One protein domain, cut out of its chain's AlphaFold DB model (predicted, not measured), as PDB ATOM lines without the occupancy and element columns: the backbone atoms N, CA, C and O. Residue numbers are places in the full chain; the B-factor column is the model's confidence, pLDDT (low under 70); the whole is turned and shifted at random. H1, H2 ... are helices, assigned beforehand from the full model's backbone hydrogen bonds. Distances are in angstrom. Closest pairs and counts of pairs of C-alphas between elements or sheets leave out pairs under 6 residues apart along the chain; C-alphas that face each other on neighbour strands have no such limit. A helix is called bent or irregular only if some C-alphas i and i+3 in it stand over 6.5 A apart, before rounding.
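This is residues 2 to 55 of the 141 residues of an uncharacterized protein of Bacteroidales bacterium (UniProt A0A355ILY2). A long, kinked helix, H1, makes the length of a lopsided helical hairpin; the shorter H2 folds back beside its later part, and residues 2 to 10 make a hooked stretch at its other end. The printed part has 54 residues with two named helices, H1 then H2, and no named strand: all helix. It is loose, with a radius of gyration of the C-alphas of 13.2 A, and a rod spanning 41 by 18 by 16 A.

H1, residues 11 to 33, measures 29.6 A and begins at C-alpha 11 (14.340, -25.626, -16.043). It has a kink of 47 degrees near residue 27 and is irregular: C-alphas 28 and 31 are 7.8 A apart. H2, residues 38 to 50, measures 18.6 A and ends at C-alpha 50 (12.180, -11.347, -4.097).

H1 and H2 touch, the closest C-alphas being those of Ala 33 and Ser 40, 4.6 A apart. They form a helical hairpin, opposite ways at a steep tilt of 39 degrees. Every O i to N i+4 pair is within hydrogen-bond range in H2, and 14 of 19 in H1.

The C-alphas of Arg 6 and Arg 36 are the farthest apart, 41.5 A. The link from H1 to H2 is tight, and the printed part has no cut. No printed residue is under 70 in pLDDT.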
ATOM      1  N   TYR A   2       6.785 -20.797  -9.888       85.00
ATOM      2  CA  TYR A   2       7.569 -21.788 -10.617       85.00
ATOM      3  C   TYR A   2       7.660 -21.344 -12.077       85.00
ATOM      4  O   TYR A   2       6.770 -21.594 -12.874       85.00
ATOM      5  N   GLY A   3       8.711 -20.591 -12.405       84.19
ATOM      6  CA  GLY A   3       8.838 -19.936 -13.711       84.19
ATOM      7  C   GLY A   3       9.135 -20.891 -14.864       84.19
ATOM      8  O   GLY A   3       9.010 -20.490 -16.017       84.19
ATOM      9  N   ALA A   4       9.527 -22.136 -14.577       88.19
ATOM     10  CA  ALA A   4       9.861 -23.100 -15.611       88.19
ATOM     11  C   ALA A   4       8.605 -23.522 -16.388       88.19
ATOM     12  O   ALA A   4       7.737 -24.229 -15.875       88.19
ATOM     13  N   SER A   5       8.534 -23.099 -17.647       86.88
ATOM     14  CA  SER A   5       7.453 -23.414 -18.576       86.88
ATOM     15  C   SER A   5       7.943 -23.308 -20.016       86.88
ATOM     16  O   SER A   5       8.866 -22.552 -20.318       86.88
ATOM     17  N   ARG A   6       7.275 -24.028 -20.927       83.00
ATOM     18  CA  ARG A   6       7.589 -24.092 -22.363       83.00
ATOM     19  C   ARG A   6       7.776 -22.716 -23.012       83.00
ATOM     20  O   ARG A   6       8.575 -22.609 -23.937       83.00
ATOM     21  N   TYR A   7       7.037 -21.702 -22.562       87.44
ATOM     22  CA  TYR A   7       7.047 -20.362 -23.160       87.44
ATOM     23  C   TYR A   7       7.670 -19.273 -22.271       87.44
ATOM     24  O   TYR A   7       7.692 -18.119 -22.684       87.44
ATOM     25  N   ILE A   8       8.162 -19.610 -21.071       87.31
ATOM     26  CA  ILE A   8       8.708 -18.628 -20.116       87.31
ATOM     27  C   ILE A   8      10.218 -18.809 -19.974       87.31
ATOM     28  O   ILE A   8      10.995 -17.948 -20.374       87.31
ATOM     29  N   MET A   9      10.641 -19.935 -19.402       91.88
ATOM     30  CA  MET A   9      12.046 -20.305 -19.247       91.88
ATOM     31  C   MET A   9      12.164 -21.817 -19.097       91.88
ATOM     32  O   MET A   9      11.278 -22.466 -18.535       91.88
ATOM     33  N   ASP A  10      13.267 -22.383 -19.580       94.56
ATOM     34  CA  ASP A  10      13.575 -23.779 -19.303       94.56
ATOM     35  C   ASP A  10      13.971 -23.985 -17.830       94.56
ATOM     36  O   ASP A  10      14.216 -23.042 -17.068       94.56
ATOM     37  N   LYS A  11      14.025 -25.253 -17.422       93.06
ATOM     38  CA  LYS A  11      14.340 -25.626 -16.043       93.06
ATOM     39  C   LYS A  11      15.754 -25.202 -15.623       93.06
ATOM     40  O   LYS A  11      15.936 -24.804 -14.480       93.06
ATOM     41  N   VAL A  12      16.739 -25.268 -16.518       96.00
ATOM     42  CA  VAL A  12      18.141 -24.943 -16.202       96.00
ATOM     43  C   VAL A  12      18.278 -23.451 -15.902       96.00
ATOM     44  O   VAL A  12      18.889 -23.070 -14.902       96.00
ATOM     45  N   ALA A  13      17.661 -22.606 -16.728       95.06
ATOM     46  CA  ALA A  13      17.604 -21.170 -16.508       95.06
ATOM     47  C   ALA A  13      16.842 -20.826 -15.219       95.06
ATOM     48  O   ALA A  13      17.334 -20.030 -14.415       95.06
ATOM     49  N   TYR A  14      15.684 -21.460 -14.986       94.62
ATOM     50  CA  TYR A  14      14.910 -21.275 -13.753       94.62
ATOM     51  C   TYR A  14      15.725 -21.623 -12.506       94.62
ATOM     52  O   TYR A  14      15.840 -20.790 -11.608       94.62
ATOM     53  N   ASP A  15      16.326 -22.814 -12.463       95.50
ATOM     54  CA  ASP A  15      17.097 -23.285 -11.312       95.50
ATOM     55  C   ASP A  15      18.266 -22.335 -11.016       95.50
ATOM     56  O   ASP A  15      18.507 -21.986  -9.858       95.50
ATOM     57  N   ARG A  16      18.961 -21.851 -12.057       96.44
ATOM     58  CA  ARG A  16      20.077 -20.915 -11.881       96.44
ATOM     59  C   ARG A  16      19.620 -19.565 -11.335       96.44
ATOM     60  O   ARG A  16      20.265 -19.039 -10.429       96.44
ATOM     61  N   LEU A  17      18.537 -19.000 -11.870       94.50
ATOM     62  CA  LEU A  17      17.988 -17.730 -11.383       94.50
ATOM     63  C   LEU A  17      17.465 -17.863  -9.954       94.50
ATOM     64  O   LEU A  17      17.728 -16.991  -9.128       94.50
ATOM     65  N   PHE A  18      16.773 -18.961  -9.653       93.31
ATOM     66  CA  PHE A  18      16.274 -19.250  -8.316       93.31
ATOM     67  C   PHE A  18      17.426 -19.356  -7.314       93.31
ATOM     68  O   PHE A  18      17.403 -18.691  -6.282       93.31
ATOM     69  N   GLN A  19      18.470 -20.124  -7.634       94.81
ATOM     70  CA  GLN A  19      19.661 -20.225  -6.793       94.81
ATOM     71  C   GLN A  19      20.306 -18.852  -6.576       94.81
ATOM     72  O   GLN A  19      20.581 -18.462  -5.442       94.81
ATOM     73  N   TYR A  20      20.508 -18.086  -7.649       95.88
ATOM     74  CA  TYR A  20      21.149 -16.784  -7.546       95.88
ATOM     75  C   TYR A  20      20.349 -15.818  -6.666       95.88
ATOM     76  O   TYR A  20      20.892 -15.291  -5.699       95.88
ATOM     77  N   TYR A  21      19.066 -15.599  -6.957       93.75
ATOM     78  CA  TYR A  21      18.266 -14.591  -6.260       93.75
ATOM     79  C   TYR A  21      17.815 -15.014  -4.860       93.75
ATOM     80  O   TYR A  21      17.728 -14.164  -3.975       93.75
ATOM     81  N   CYS A  22      17.554 -16.302  -4.637       90.56
ATOM     82  CA  CYS A  22      17.027 -16.770  -3.356       90.56
ATOM     83  C   CYS A  22      18.109 -17.262  -2.387       90.56
ATOM     84  O   CYS A  22      17.841 -17.312  -1.191       90.56
ATOM     85  N   GLN A  23      19.301 -17.636  -2.871       90.31
ATOM     86  CA  GLN A  23      20.359 -18.216  -2.027       90.31
ATOM     87  C   GLN A  23      21.632 -17.361  -2.003       90.31
ATOM     88  O   GLN A  23      22.191 -17.146  -0.937       90.31
ATOM     89  N   GLU A  24      22.084 -16.829  -3.144       95.31
ATOM     90  CA  GLU A  24      23.368 -16.106  -3.212       95.31
ATOM     91  C   GLU A  24      23.232 -14.580  -3.054       95.31
ATOM     92  O   GLU A  24      24.121 -13.906  -2.533       95.31
ATOM     93  N   TRP A  25      22.144 -14.003  -3.564       94.31
ATOM     94  CA  TRP A  25      21.986 -12.556  -3.738       94.31
ATOM     95  C   TRP A  25      21.987 -11.784  -2.420       94.31
ATOM     96  O   TRP A  25      22.620 -10.729  -2.318       94.31
ATOM     97  N   MET A  26      21.299 -12.307  -1.405       89.56
ATOM     98  CA  MET A  26      21.174 -11.632  -0.113       89.56
ATOM     99  C   MET A  26      22.527 -11.478   0.576       89.56
ATOM    100  O   MET A  26      22.824 -10.407   1.098       89.56
ATOM    101  N   GLU A  27      23.375 -12.505   0.516       90.94
ATOM    102  CA  GLU A  27      24.725 -12.459   1.082       90.94
ATOM    103  C   GLU A  27      25.597 -11.435   0.349       90.94
ATOM    104  O   GLU A  27      26.246 -10.599   0.977       90.94
ATOM    105  N   LYS A  28      25.549 -11.434  -0.990       92.50
ATOM    106  CA  LYS A  28      26.339 -10.518  -1.830       92.50
ATOM    107  C   LYS A  28      25.962  -9.050  -1.646       92.50
ATOM    108  O   LYS A  28      26.790  -8.175  -1.882       92.50
ATOM    109  N   THR A  29      24.720  -8.771  -1.257       91.44
ATOM    110  CA  THR A  29      24.169  -7.409  -1.218       91.44
ATOM    111  C   THR A  29      23.898  -6.887   0.195       91.44
ATOM    112  O   THR A  29      23.528  -5.722   0.351       91.44
ATOM    113  N   ALA A  30      24.137  -7.693   1.236       88.25
ATOM    114  CA  ALA A  30      23.817  -7.365   2.628       88.25
ATOM    115  C   ALA A  30      24.427  -6.036   3.109       88.25
ATOM    116  O   ALA A  30      23.736  -5.216   3.715       88.25
ATOM    117  N   SER A  31      25.709  -5.792   2.813       88.88
ATOM    118  CA  SER A  31      26.407  -4.568   3.231       88.88
ATOM    119  C   SER A  31      25.826  -3.314   2.573       88.88
ATOM    120  O   SER A  31      25.646  -2.292   3.235       88.88
ATOM    121  N   LEU A  32      25.464  -3.403   1.291       89.06
ATOM    122  CA  LEU A  32      24.851  -2.308   0.543       89.06
ATOM    123  C   LEU A  32      23.407  -2.052   1.002       89.06
ATOM    124  O   LEU A  32      22.988  -0.900   1.135       89.06
ATOM    125  N   ALA A  33      22.653  -3.107   1.318       88.44
ATOM    126  CA  ALA A  33      21.279  -3.016   1.816       88.44
ATOM    127  C   ALA A  33      21.173  -2.411   3.232       88.44
ATOM    128  O   ALA A  33      20.116  -1.905   3.603       88.44
ATOM    129  N   ALA A  34      22.256  -2.432   4.016       88.38
ATOM    130  CA  ALA A  34      22.307  -1.846   5.361       88.38
ATOM    131  C   ALA A  34      22.564  -0.323   5.375       88.38
ATOM    132  O   ALA A  34      22.467   0.320   6.423       88.38
ATOM    133  N   GLY A  35      22.917   0.259   4.226       90.50
ATOM    134  CA  GLY A  35      23.159   1.691   4.078       90.50
ATOM    135  C   GLY A  35      21.911   2.577   4.232       90.50
ATOM    136  O   GLY A  35      20.795   2.139   4.497       90.50
ATOM    137  N   ARG A  36      22.109   3.890   4.055       90.88
ATOM    138  CA  ARG A  36      21.028   4.902   4.052       90.88
ATOM    139  C   ARG A  36      20.897   5.645   2.721       90.88
ATOM    140  O   ARG A  36      20.084   6.562   2.604       90.88
ATOM    141  N   SER A  37      21.702   5.273   1.725       95.19
ATOM    142  CA  SER A  37      21.662   5.870   0.391       95.19
ATOM    143  C   SER A  37      20.348   5.541  -0.331       95.19
ATOM    144  O   SER A  37      19.565   4.685   0.090       95.19
ATOM    145  N   MET A  38      20.083   6.229  -1.443       93.75
ATOM    146  CA  MET A  38      18.968   5.864  -2.323       93.75
ATOM    147  C   MET A  38      19.116   4.431  -2.851       93.75
ATOM    148  O   MET A  38      18.154   3.671  -2.822       93.75
ATOM    149  N   GLU A  39      20.325   4.046  -3.255       93.75
ATOM    150  CA  GLU A  39      20.644   2.700  -3.747       93.75
ATOM    151  C   GLU A  39      20.307   1.629  -2.711       93.75
ATOM    152  O   GLU A  39      19.660   0.636  -3.028       93.75
ATOM    153  N   SER A  40      20.662   1.879  -1.449       94.00
ATOM    154  CA  SER A  40      20.347   0.984  -0.341       94.00
ATOM    155  C   SER A  40      18.837   0.796  -0.156       94.00
ATOM    156  O   SER A  40      18.358  -0.323   0.011       94.00
ATOM    157  N   ARG A  41      18.056   1.882  -0.274       93.50
ATOM    158  CA  ARG A  41      16.587   1.824  -0.202       93.50
ATOM    159  C   ARG A  41      15.975   1.049  -1.368       93.50
ATOM    160  O   ARG A  41      15.068   0.252  -1.141       93.50
ATOM    161  N   ILE A  42      16.467   1.258  -2.589       94.00
ATOM    162  CA  ILE A  42      16.013   0.521  -3.780       94.00
ATOM    163  C   ILE A  42      16.319  -0.969  -3.621       94.00
ATOM    164  O   ILE A  42      15.442  -1.804  -3.831       94.00
ATOM    165  N   LEU A  43      17.534  -1.300  -3.188       94.38
ATOM    166  CA  LEU A  43      17.958  -2.674  -2.957       94.38
ATOM    167  C   LEU A  43      17.132  -3.354  -1.858       94.38
ATOM    168  O   LEU A  43      16.708  -4.492  -2.027       94.38
ATOM    169  N   ARG A  44      16.835  -2.656  -0.758       93.75
ATOM    170  CA  ARG A  44      15.952  -3.160   0.304       93.75
ATOM    171  C   ARG A  44      14.543  -3.439  -0.213       93.75
ATOM    172  O   ARG A  44      14.000  -4.502   0.070       93.75
ATOM    173  N   ALA A  45      13.974  -2.526  -1.004       94.00
ATOM    174  CA  ALA A  45      12.665  -2.722  -1.623       94.00
ATOM    175  C   ALA A  45      12.661  -3.910  -2.600       94.00
ATOM    176  O   ALA A  45      11.723  -4.703  -2.596       94.00
ATOM    177  N   PHE A  46      13.725  -4.073  -3.390       95.00
ATOM    178  CA  PHE A  46      13.904  -5.238  -4.256       95.00
ATOM    179  C   PHE A  46      13.967  -6.536  -3.439       95.00
ATOM    180  O   PHE A  46      13.185  -7.453  -3.683       95.00
ATOM    181  N   ASN A  47      14.820  -6.584  -2.413       93.94
ATOM    182  CA  ASN A  47      14.969  -7.743  -1.531       93.94
ATOM    183  C   ASN A  47      13.644  -8.118  -0.861       93.94
ATOM    184  O   ASN A  47      13.315  -9.300  -0.788       93.94
ATOM    185  N   ALA A  48      12.864  -7.118  -0.441       94.06
ATOM    186  CA  ALA A  48      11.547  -7.328   0.140       94.06
ATOM    187  C   ALA A  48      10.615  -8.099  -0.807       94.06
ATOM    188  O   ALA A  48       9.836  -8.919  -0.342       94.06
ATOM    189  N   MET A  49      10.697  -7.861  -2.119       93.12
ATOM    190  CA  MET A  49       9.807  -8.455  -3.126       93.12
ATOM    191  C   MET A  49      10.292  -9.809  -3.662       93.12
ATOM    192  O   MET A  49       9.475 -10.591  -4.143       93.12
ATOM    193  N   VAL A  50      11.594 -10.093  -3.590       91.00
ATOM    194  CA  VAL A  50      12.180 -11.347  -4.097       91.00
ATOM    195  C   VAL A  50      12.037 -12.494  -3.096       91.00
ATOM    196  O   VAL A  50      11.732 -13.616  -3.500       91.00
ATOM    197  N   LEU A  51      12.219 -12.223  -1.799       87.88
ATOM    198  CA  LEU A  51      12.141 -13.228  -0.736       87.88
ATOM    199  C   LEU A  51      11.027 -12.884   0.265       87.88
ATOM    200  O   LEU A  51      11.082 -11.821   0.888       87.88
ATOM    201  N   PRO A  52      10.035 -13.769   0.483       85.81
ATOM    202  CA  PRO A  52       8.940 -13.512   1.421       85.81
ATOM    203  C   PRO A  52       9.388 -13.192   2.863       85.81
ATOM    204  O   PRO A  52       8.692 -12.498   3.607       85.81
ATOM    205  N   GLU A  53      10.557 -13.652   3.268       89.19
ATOM    206  CA  GLU A  53      11.108 -13.531   4.612       89.19
ATOM    207  C   GLU A  53      11.898 -12.226   4.770       89.19
ATOM    208  O   GLU A  53      11.957 -11.659   5.862       89.19
ATOM    209  N   ALA A  54      12.458 -11.703   3.676       91.38
ATOM    210  CA  ALA A  54      13.195 -10.451   3.683       91.38
ATOM    211  C   ALA A  54      12.231  -9.268   3.833       91.38
ATOM    212  O   ALA A  54      11.266  -9.134   3.080       91.38
ATOM    213  N   TYR A  55      12.498  -8.402   4.817       93.56
ATOM    214  CA  TYR A  55      11.769  -7.145   5.044       93.56
ATOM    215  C   TYR A  55      10.235  -7.305   5.016       93.56
ATOM    216  O   TYR A  55       9.510  -6.456   4.494       93.56
TER     217      TYR A  55